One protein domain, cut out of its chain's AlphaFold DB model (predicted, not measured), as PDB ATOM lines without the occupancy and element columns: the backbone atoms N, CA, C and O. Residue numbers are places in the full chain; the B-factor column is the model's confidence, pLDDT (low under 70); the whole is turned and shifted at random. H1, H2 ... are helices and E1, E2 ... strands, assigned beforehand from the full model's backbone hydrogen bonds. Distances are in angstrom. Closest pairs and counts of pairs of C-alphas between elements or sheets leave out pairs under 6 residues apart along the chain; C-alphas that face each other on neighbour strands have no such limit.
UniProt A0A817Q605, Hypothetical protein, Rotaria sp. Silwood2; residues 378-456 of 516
ATOM      1  N   ASN A 378     254.496 233.922 163.945       89.88
ATOM      2  CA  ASN A 378     253.778 234.719 162.951       89.88
ATOM      3  C   ASN A 378     252.402 235.141 163.472       89.88
ATOM      4  O   ASN A 378     251.946 236.256 163.221       89.88
ATOM      5  N   GLU A 379     251.716 234.247 164.179       88.31
ATOM      6  CA  GLU A 379     250.441 234.554 164.809       88.31
ATOM      7  C   GLU A 379     250.626 235.569 165.943       88.31
ATOM      8  O   GLU A 379     249.863 236.534 166.020       88.31
ATOM      9  N   LEU A 380     251.681 235.429 166.753       88.00
ATOM     10  CA  LEU A 380     252.028 236.410 167.782       88.00
ATOM     11  C   LEU A 380     252.263 237.802 167.172       88.00
ATOM     12  O   LEU A 380     251.645 238.773 167.609       88.00
ATOM     13  N   ASP A 381     253.078 237.886 166.118       87.69
ATOM     14  CA  ASP A 381     253.392 239.139 165.419       87.69
ATOM     15  C   ASP A 381     252.141 239.796 164.814       87.69
ATOM     16  O   ASP A 381     252.024 241.024 164.758       87.69
ATOM     17  N   ASN A 382     251.179 238.985 164.368       87.88
ATOM     18  CA  ASN A 382     249.914 239.473 163.833       87.88
ATOM     19  C   ASN A 382     248.955 239.979 164.911       87.88
ATOM     20  O   ASN A 382     248.182 240.897 164.628       87.88
ATOM     21  N   LEU A 383     249.000 239.400 166.113       89.25
ATOM     22  CA  LEU A 383     248.166 239.814 167.237       89.25
ATOM     23  C   LEU A 383     248.736 241.023 167.975       89.25
ATOM     24  O   LEU A 383     247.965 241.770 168.571       89.25
ATOM     25  N   CYS A 384     250.046 241.259 167.930       86.00
ATOM     26  CA  CYS A 384     250.642 242.445 168.532       86.00
ATOM     27  C   CYS A 384     250.078 243.748 167.937       86.00
ATOM     28  O   CYS A 384     249.773 243.852 166.746       86.00
ATOM     29  N   VAL A 385     249.967 244.781 168.783       85.06
ATOM     30  CA  VAL A 385     249.543 246.121 168.356       85.06
ATOM     31  C   VAL A 385     250.499 246.621 167.274       85.06
ATOM     32  O   VAL A 385     251.702 246.739 167.505       85.06
ATOM     33  N   LYS A 386     249.968 246.943 166.092       84.31
ATOM     34  CA  LYS A 386     250.757 247.488 164.983       84.31
ATOM     35  C   LYS A 386     250.826 249.004 165.107       84.31
ATOM     36  O   LYS A 386     249.798 249.672 165.164       84.31
ATOM     37  N   TYR A 387     252.038 249.548 165.132       82.94
ATOM     38  CA  TYR A 387     252.268 250.973 165.338       82.94
ATOM     39  C   TYR A 387     253.487 251.432 164.513       82.94
ATOM     40  O   TYR A 387     254.480 250.720 164.414       82.94
ATOM     41  N   SER A 388     253.418 252.613 163.884       78.06
ATOM     42  CA  SER A 388     254.508 253.162 163.049       78.06
ATOM     43  C   SER A 388     255.643 253.851 163.829       78.06
ATOM     44  O   SER A 388     256.798 253.780 163.425       78.06
ATOM     45  N   SER A 389     255.342 254.525 164.945       78.69
ATOM     46  CA  SER A 389     256.312 255.140 165.861       78.69
ATOM     47  C   SER A 389     255.744 255.287 167.276       78.69
ATOM     48  O   SER A 389     254.629 255.774 167.447       78.69
ATOM     49  N   LEU A 390     256.515 254.953 168.314       67.94
ATOM     50  CA  LEU A 390     256.113 255.221 169.706       67.94
ATOM     51  C   LEU A 390     255.966 256.725 170.010       67.94
ATOM     52  O   LEU A 390     255.264 257.085 170.947       67.94
ATOM     53  N   TYR A 391     256.587 257.598 169.209       67.25
ATOM     54  CA  TYR A 391     256.579 259.053 169.409       67.25
ATOM     55  C   TYR A 391     255.479 259.786 168.631       67.25
ATOM     56  O   TYR A 391     255.112 260.896 169.005       67.25
ATOM     57  N   PHE A 392     254.973 259.195 167.543       70.50
ATOM     58  CA  PHE A 392     254.078 259.882 166.596       70.50
ATOM     59  C   PHE A 392     252.755 259.148 166.332       70.50
ATOM     60  O   PHE A 392     251.996 259.570 165.460       70.50
ATOM     61  N   ASN A 393     252.457 258.062 167.051       72.00
ATOM     62  CA  ASN A 393     251.159 257.398 166.937       72.00
ATOM     63  C   ASN A 393     250.080 258.050 167.792       72.00
ATOM     64  O   ASN A 393     250.336 258.609 168.859       72.00
ATOM     65  N   TRP A 394     248.844 257.902 167.327       76.06
ATOM     66  CA  TRP A 394     247.669 258.297 168.082       76.06
ATOM     67  C   TRP A 394     247.431 257.321 169.228       76.06
ATOM     68  O   TRP A 394     247.520 256.107 169.070       76.06
ATOM     69  N   TRP A 395     247.072 257.860 170.390       72.50
ATOM     70  CA  TRP A 395     246.749 257.061 171.571       72.50
ATOM     71  C   TRP A 395     245.626 256.039 171.327       72.50
ATOM     72  O   TRP A 395     245.651 254.932 171.866       72.50
ATOM     73  N   THR A 396     244.680 256.385 170.454       78.50
ATOM     74  CA  THR A 396     243.601 255.501 170.002       78.50
ATOM     75  C   THR A 396     244.123 254.192 169.408       78.50
ATOM     76  O   THR A 396     243.456 253.179 169.541       78.50
ATOM     77  N   THR A 397     245.345 254.144 168.861       81.38
ATOM     78  CA  THR A 397     245.969 252.897 168.378       81.38
ATOM     79  C   THR A 397     246.154 251.853 169.483       81.38
ATOM     80  O   THR A 397     245.995 250.663 169.227       81.38
ATOM     81  N   PHE A 398     246.474 252.280 170.708       81.69
ATOM     82  CA  PHE A 398     246.661 251.383 171.854       81.69
ATOM     83  C   PHE A 398     245.374 251.205 172.659       81.69
ATOM     84  O   PHE A 398     245.123 250.115 173.167       81.69
ATOM     85  N   HIS A 399     244.563 252.260 172.768       79.75
ATOM     86  CA  HIS A 399     243.288 252.236 173.484       79.75
ATOM     87  C   HIS A 399     242.207 251.435 172.745       79.75
ATOM     88  O   HIS A 399     241.480 250.675 173.377       79.75
ATOM     89  N   ASP A 400     242.116 251.573 171.422       85.44
ATOM     90  CA  ASP A 400     241.109 250.898 170.590       85.44
ATOM     91  C   ASP A 400     241.626 249.565 170.032       85.44
ATOM     92  O   ASP A 400     241.049 249.014 169.091       85.44
ATOM     93  N   TYR A 401     242.729 249.045 170.587       88.12
ATOM     94  CA  TYR A 401     243.253 247.751 170.184       88.12
ATOM     95  C   TYR A 401     242.168 246.684 170.327       88.12
ATOM     96  O   TYR A 401     241.530 246.527 171.368       88.12
ATOM     97  N   SER A 402     241.979 245.928 169.255       88.56
ATOM     98  CA  SER A 402     241.230 244.690 169.292       88.56
ATOM     99  C   SER A 402     241.841 243.732 168.282       88.56
ATOM    100  O   SER A 402     241.964 244.100 167.109       88.56
ATOM    101  N   PRO A 403     242.207 242.506 168.690       91.06
ATOM    102  CA  PRO A 403     242.577 241.472 167.745       91.06
ATOM    103  C   PRO A 403     241.386 241.169 166.827       91.06
ATOM    104  O   PRO A 403     240.220 241.337 167.201       91.06
ATOM    105  N   SER A 404     241.684 240.736 165.605       87.94
ATOM    106  CA  SER A 404     240.673 240.251 164.669       87.94
ATOM    107  C   SER A 404     240.126 238.882 165.096       87.94
ATOM    108  O   SER A 404     240.727 238.184 165.913       87.94
ATOM    109  N   SER A 405     239.002 238.472 164.494       84.19
ATOM    110  CA  SER A 405     238.475 237.099 164.586       84.19
ATOM    111  C   SER A 405     239.606 236.064 164.428       84.19
ATOM    112  O   SER A 405     240.459 236.268 163.556       84.19
ATOM    113  N   PRO A 406     239.646 234.984 165.234       89.94
ATOM    114  CA  PRO A 406     238.574 234.453 166.093       89.94
ATOM    115  C   PRO A 406     238.526 234.986 167.538       89.94
ATOM    116  O   PRO A 406     237.747 234.472 168.338       89.94
ATOM    117  N   TRP A 407     239.328 235.990 167.898       93.38
ATOM    118  CA  TRP A 407     239.421 236.477 169.277       93.38
ATOM    119  C   TRP A 407     238.195 237.290 169.697       93.38
ATOM    120  O   TRP A 407     237.883 238.330 169.115       93.38
ATOM    121  N   VAL A 408     237.515 236.839 170.750       94.75
ATOM    122  CA  VAL A 408     236.332 237.496 171.311       94.75
ATOM    123  C   VAL A 408     236.683 238.085 172.667       94.75
ATOM    124  O   VAL A 408     237.215 237.398 173.534       94.75
ATOM    125  N   ARG A 409     236.378 239.371 172.867       95.19
ATOM    126  CA  ARG A 409     236.638 240.060 174.135       95.19
ATOM    127  C   ARG A 409     235.766 239.464 175.243       95.19
ATOM    128  O   ARG A 409     234.542 239.533 175.167       95.19
ATOM    129  N   THR A 410     236.387 238.911 176.278       95.19
ATOM    130  CA  THR A 410     235.704 238.305 177.434       95.19
ATOM    131  C   THR A 410     235.662 239.239 178.638       95.19
ATOM    132  O   THR A 410     234.744 239.154 179.455       95.19
ATOM    133  N   LYS A 411     236.614 240.174 178.742       94.25
ATOM    134  CA  LYS A 411     236.686 241.148 179.837       94.25
ATOM    135  C   LYS A 411     237.243 242.477 179.348       94.25
ATOM    136  O   LYS A 411     238.147 242.509 178.524       94.25
ATOM    137  N   CYS A 412     236.715 243.575 179.879       92.69
ATOM    138  CA  CYS A 412     237.213 244.926 179.639       92.69
ATOM    139  C   CYS A 412     237.080 245.728 180.931       92.69
ATOM    140  O   CYS A 412     236.022 245.734 181.563       92.69
ATOM    141  N   LYS A 413     238.153 246.400 181.333       91.81
ATOM    142  CA  LYS A 413     238.150 247.354 182.435       91.81
ATOM    143  C   LYS A 413     238.914 248.592 182.004       91.81
ATOM    144  O   LYS A 413     240.087 248.506 181.653       91.81
ATOM    145  N   TRP A 414     238.243 249.732 182.098       88.56
ATOM    146  CA  TRP A 414     238.805 251.030 181.762       88.56
ATOM    147  C   TRP A 414     238.713 251.971 182.959       88.56
ATOM    148  O   TRP A 414     237.620 252.238 183.462       88.56
ATOM    149  N   ASP A 415     239.857 252.475 183.418       86.94
ATOM    150  CA  ASP A 415     239.943 253.515 184.441       86.94
ATOM    151  C   ASP A 415     240.567 254.770 183.827       86.94
ATOM    152  O   ASP A 415     241.788 254.914 183.734       86.94
ATOM    153  N   LYS A 416     239.695 255.701 183.416       81.56
ATOM    154  CA  LYS A 416     240.087 256.988 182.822       81.56
ATOM    155  C   LYS A 416     240.990 257.808 183.740       81.56
ATOM    156  O   LYS A 416     241.859 258.513 183.241       81.56
ATOM    157  N   SER A 417     240.781 257.732 185.056       78.56
ATOM    158  CA  SER A 417     241.519 258.551 186.025       78.56
ATOM    159  C   SER A 417     242.972 258.107 186.176       78.56
ATOM    160  O   SER A 417     243.836 258.928 186.467       78.56
ATOM    161  N   LYS A 418     243.240 256.822 185.924       77.81
ATOM    162  CA  LYS A 418     244.567 256.203 186.018       77.81
ATOM    163  C   LYS A 418     245.180 255.875 184.658       77.81
ATOM    164  O   LYS A 418     246.198 255.197 184.612       77.81
ATOM    165  N   GLN A 419     244.518 256.278 183.568       83.12
ATOM    166  CA  GLN A 419     244.862 255.898 182.194       83.12
ATOM    167  C   GLN A 419     245.186 254.402 182.055       83.12
ATOM    168  O   GLN A 419     246.166 254.014 181.420       83.12
ATOM    169  N   TYR A 420     244.369 253.570 182.699       87.25
ATOM    170  CA  TYR A 420     244.584 252.133 182.791       87.25
ATOM    171  C   TYR A 420     243.519 251.377 182.011       87.25
ATOM    172  O   TYR A 420     242.321 251.536 182.271       87.25
ATOM    173  N   GLY A 421     243.968 250.521 181.097       89.44
ATOM    174  CA  GLY A 421     243.135 249.624 180.313       89.44
ATOM    175  C   GLY A 421     243.551 248.184 180.522       89.44
ATOM    176  O   GLY A 421     244.734 247.873 180.610       89.44
ATOM    177  N   TYR A 422     242.566 247.305 180.625       93.38
ATOM    178  CA  TYR A 422     242.780 245.873 180.726       93.38
ATOM    179  C   TYR A 422     241.694 245.142 179.971       93.38
ATOM    180  O   TYR A 422     240.502 245.345 180.223       93.38
ATOM    181  N   GLU A 423     242.119 244.270 179.077       94.62
ATOM    182  CA  GLU A 423     241.259 243.518 178.195       94.62
ATOM    183  C   GLU A 423     241.729 242.067 178.137       94.62
ATOM    184  O   GLU A 423     242.923 241.779 178.038       94.62
ATOM    185  N   GLU A 424     240.771 241.150 178.222       95.81
ATOM    186  CA  GLU A 424     241.003 239.732 177.972       95.81
ATOM    187  C   GLU A 424     240.193 239.304 176.761       95.81
ATOM    188  O   GLU A 424     239.050 239.735 176.567       95.81
ATOM    189  N   TYR A 425     240.795 238.429 175.973       95.44
ATOM    190  CA  TYR A 425     240.207 237.829 174.797       95.44
ATOM    191  C   TYR A 425     240.364 236.317 174.858       95.44
ATOM    192  O   TYR A 425     241.372 235.814 175.357       95.44
ATOM    193  N   GLU A 426     239.379 235.604 174.328       95.56
ATOM    194  CA  GLU A 426     239.401 234.153 174.174       95.56
ATOM    195  C   GLU A 426     239.046 233.789 172.732       95.56
ATOM    196  O   GLU A 426     238.161 234.409 172.137       95.56
ATOM    197  N   ASP A 427     239.742 232.810 172.163       94.00
ATOM    198  CA  ASP A 427     239.442 232.300 170.826       94.00
ATOM    199  C   ASP A 427     238.624 230.996 170.854       94.00
ATOM    200  O   ASP A 427     238.254 230.459 171.902       94.00
ATOM    201  N   ASN A 428     238.332 230.453 169.671       91.69
ATOM    202  CA  ASN A 428     237.622 229.183 169.505       91.69
ATOM    203  C   ASN A 428     238.394 227.963 170.051       91.69
ATOM    204  O   ASN A 428     237.776 226.926 170.283       91.69
ATOM    205  N   HIS A 429     239.701 228.087 170.286       90.00
ATOM    206  CA  HIS A 429     240.554 227.053 170.869       90.00
ATOM    207  C   HIS A 429     240.743 227.213 172.381       90.00
ATOM    208  O   HIS A 429     241.456 226.412 172.976       90.00
ATOM    209  N   LYS A 430     240.088 228.196 173.019       91.38
ATOM    210  CA  LYS A 430     240.225 228.509 174.455       91.38
ATOM    211  C   LYS A 430     241.596 229.061 174.850       91.38
ATOM    212  O   LYS A 430     241.942 229.050 176.033       91.38
ATOM    213  N   ARG A 431     242.361 229.577 173.886       92.75
ATOM    214  CA  ARG A 431     243.570 230.363 174.155       92.75
ATOM    215  C   ARG A 431     243.158 231.715 174.722       92.75
ATOM    216  O   ARG A 431     242.094 232.229 174.381       92.75
ATOM    217  N   LYS A 432     243.986 232.295 175.589       93.94
ATOM    218  CA  LYS A 432     243.689 233.569 176.256       93.94
ATOM    219  C   LYS A 432     244.721 234.619 175.901       93.94
ATOM    220  O   LYS A 432     245.909 234.403 176.104       93.94
ATOM    221  N   LEU A 433     244.262 235.771 175.435       94.38
ATOM    222  CA  LEU A 433     245.095 236.941 175.194       94.38
ATOM    223  C   LEU A 433     244.745 237.991 176.238       94.38
ATOM    224  O   LEU A 433     243.595 238.399 176.366       94.38
ATOM    225  N   THR A 434     245.745 238.407 177.004       94.56
ATOM    226  CA  THR A 434     245.645 239.500 177.965       94.56
ATOM    227  C   THR A 434     246.409 240.684 177.413       94.56
ATOM    228  O   THR A 434     247.620 240.606 177.202       94.56
ATOM    229  N   TYR A 435     245.697 241.784 177.220       93.44
ATOM    230  CA  TYR A 435     246.277 243.059 176.851       93.44
ATOM    231  C   TYR A 435     245.955 244.073 177.935       93.44
ATOM    232  O   TYR A 435     244.804 244.249 178.329       93.44
ATOM    233  N   SER A 436     246.972 244.746 178.446       92.06
ATOM    234  CA  SER A 436     246.753 245.845 179.371       92.06
ATOM    235  C   SER A 436     247.774 246.933 179.176       92.06
ATOM    236  O   SER A 436     248.887 246.695 178.707       92.06
ATOM    237  N   PHE A 437     247.378 248.134 179.550       89.00
ATOM    238  CA  PHE A 437     248.247 249.279 179.505       89.00
ATOM    239  C   PHE A 437     247.963 250.216 180.670       89.00
ATOM    240  O   PHE A 437     246.833 250.304 181.153       89.00
ATOM    241  N   ALA A 438     248.992 250.921 181.118       87.25
ATOM    242  CA  ALA A 438     248.885 251.933 182.161       87.25
ATOM    243  C   ALA A 438     249.711 253.153 181.766       87.25
ATOM    244  O   ALA A 438     250.874 252.991 181.391       87.25
ATOM    245  N   GLY A 439     249.107 254.338 181.835       81.00
ATOM    246  CA  GLY A 439     249.774 255.612 181.587       81.00
ATOM    247  C   GLY A 439     250.189 256.313 182.874       81.00
ATOM    248  O   GLY A 439     249.363 256.501 183.764       81.00
ATOM    249  N   ASP A 440     251.445 256.743 182.950       80.94
ATOM    250  CA  ASP A 440     251.912 257.721 183.932       80.94
ATOM    251  C   ASP A 440     252.028 259.093 183.260       80.94
ATOM    252  O   ASP A 440     252.850 259.297 182.359       80.94
ATOM    253  N   VAL A 441     251.145 260.012 183.653       71.38
ATOM    254  CA  VAL A 441     250.961 261.318 183.010       71.38
ATOM    255  C   VAL A 441     251.883 262.343 183.653       71.38
ATOM    256  O   VAL A 441     251.553 262.944 184.675       71.38
ATOM    257  N   GLY A 442     253.032 262.582 183.026       73.00
ATOM    258  CA  GLY A 442     253.913 263.690 183.367       73.00
ATOM    259  C   GLY A 442     253.470 265.009 182.725       73.00
ATOM    260  O   GLY A 442     252.707 265.044 181.764       73.00
ATOM    261  N   TRP A 443     254.004 266.125 183.231       66.69
ATOM    262  CA  TRP A 443     253.703 267.473 182.721       66.69
ATOM    263  C   TRP A 443     254.230 267.723 181.293       66.69
ATOM    264  O   TRP A 443     253.736 268.604 180.598       66.69
ATOM    265  N   VAL A 444     255.227 266.942 180.856       69.12
ATOM    266  CA  VAL A 444     255.907 267.097 179.553       69.12
ATOM    267  C   VAL A 444     255.736 265.866 178.653       69.12
ATOM    268  O   VAL A 444     255.743 265.994 177.432       69.12
ATOM    269  N   TYR A 445     255.568 264.674 179.230       69.00
ATOM    270  CA  TYR A 445     255.373 263.423 178.498       69.00
ATOM    271  C   TYR A 445     254.569 262.427 179.338       69.00
ATOM    272  O   TYR A 445     254.693 262.398 180.562       69.00
ATOM    273  N   THR A 446     253.780 261.585 178.671       69.06
ATOM    274  CA  THR A 446     253.127 260.423 179.285       69.06
ATOM    275  C   THR A 446     253.925 259.174 178.937       69.06
ATOM    276  O   THR A 446     254.248 258.962 177.768       69.06
ATOM    277  N   THR A 447     254.243 258.347 179.930       75.25
ATOM    278  CA  THR A 447     254.856 257.032 179.689       75.25
ATOM    279  C   THR A 447     253.804 255.945 179.808       75.25
ATOM    280  O   THR A 447     252.940 256.025 180.674       75.25
ATOM    281  N   TYR A 448     253.858 254.942 178.931       76.25
ATOM    282  CA  TYR A 448     252.923 253.824 178.963       76.25
ATOM    283  C   TYR A 448     253.665 252.517 179.130       76.25
ATOM    284  O   TYR A 448     254.641 252.244 178.432       76.25
ATOM    285  N   HIS A 449     253.164 251.686 180.032       84.56
ATOM    286  CA  HIS A 449     253.601 250.308 180.151       84.56
ATOM    287  C   HIS A 449     252.567 249.430 179.475       84.56
ATOM    288  O   HIS A 449     251.410 249.432 179.886       84.56
ATOM    289  N   LEU A 450     252.988 248.712 178.436       87.44
ATOM    290  CA  LEU A 450     252.159 247.748 177.727       87.44
ATOM    291  C   LEU A 450     252.497 246.350 178.229       87.44
ATOM    292  O   LEU A 450     253.666 245.971 178.309       87.44
ATOM    293  N   TYR A 451     251.466 245.577 178.531       88.75
ATOM    294  CA  TYR A 451     251.581 244.166 178.840       88.75
ATOM    295  C   TYR A 451     250.725 243.379 177.862       88.75
ATOM    296  O   TYR A 451     249.530 243.637 177.713       88.75
ATOM    297  N   PHE A 452     251.366 242.424 177.203       89.12
ATOM    298  CA  PHE A 452     250.753 241.558 176.219       89.12
ATOM    299  C   PHE A 452     251.178 240.126 176.521       89.12
ATOM    300  O   PHE A 452     252.365 239.804 176.481       89.12
ATOM    301  N   MET A 453     250.215 239.278 176.862       91.00
ATOM    302  CA  MET A 453     250.448 237.870 177.155       91.00
ATOM    303  C   MET A 453     249.445 237.036 176.386       91.00
ATOM    304  O   MET A 453     248.247 237.302 176.439       91.00
ATOM    305  N   ILE A 454     249.938 235.994 175.728       90.25
ATOM    306  CA  ILE A 454     249.096 234.962 175.139       90.25
ATOM    307  C   ILE A 454     249.390 233.656 175.858       90.25
ATOM    308  O   ILE A 454     250.535 233.221 175.949       90.25
ATOM    309  N   GLN A 455     248.335 233.049 176.375       91.25
ATOM    310  CA  GLN A 455     248.348 231.726 176.959       91.25
ATOM    311  C   GLN A 455     247.717 230.760 175.952       91.25
ATOM    312  O   GLN A 455     246.572 230.959 175.540       91.25
ATOM    313  N   GLY A 456     248.469 229.726 175.561       89.19
ATOM    314  CA  GLY A 456     247.949 228.616 174.760       89.19
ATOM    315  C   GLY A 456     246.814 227.878 175.475       89.19
ATOM    316  O   GLY A 456     246.561 228.094 176.664       89.19
TER     317      GLY A 456
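AT A GLANCE: This is residues 378 to 456 of the 516 residues of the protein "Hypothetical protein" of Rotaria sp. Silwood2 (UniProt A0A817Q605). A long, twisted sheet of four antiparallel strands zigzags to and fro as a wall, and the stretch before it, residues 378 to 407, winds loosely over one side of that wall. This stretch is mostly loop, with two short helices, H1 and H2, that only graze the sheet, and its residues 391 to 396 stand free. The printed part has 79 residues with two named helices followed by four named strands, in the order H1 H2 E1 E2 E3 E4; the sheet's order is E1 - E2 - E3 - E4, and the class is mixed. The whole is compact, with a radius of gyration of the C-alphas of 13.3 A, yet elongated, spanning 44 by 26 by 17 A.

IN THESE COORDINATES: E3, residues 432 to 441, is 29.5 A long, and E4, residues 446 to 455, is 29.2 A, ending at C-alpha 455 (248.348, 231.726, 176.959). E2, residues 420 to 426, is 20.6 A long. E1, residues 408 to 415, is 21.0 A long and bends by 53 degrees at residue 411. H1, residues 378 to 383, begins at C-alpha 378 (253.778, 234.719, 162.951) and is 8.7 A long; H2, residues 396 to 399, is 4.8 A.

HOW THE PARTS SIT: The strands form a meander, each the antiparallel neighbour of the one before, and each successive pair is a hairpin. N 434 and O 453 of E3 and E4 are within hydrogen-bond range at 2.8 A, as are N 423 and O 435 of E2 and E3 at 2.8 A, and N 413 and O 422 of E1 and E2 at 2.8 A. The edge strands E1 and E4 are apart. H1 grazes the sheet with residues 380 to 383 and is near E4, with 5 pairs of C-alphas within 10 A. H2 grazes it with residues 398 to 399; the closest C-alphas of H2 and E2, those of His 399 and Gly 421, are 7.3 A apart. H1 and H2 are apart. Every O i to N i+4 pair of H1 is within hydrogen-bond range; H2 is too short for such a pair, and its O i to N i+3 count is 0 of 1.

THE WHOLE: The two C-alphas farthest apart, those of His 429 and Trp 443, are 44.1 A from each other. The printed part has no cut. The link from H1 to H2, with 12 residues, is long. The mean pLDDT of the printed part is 85.3; residues 390 to 391 and 443 to 446 are under 70.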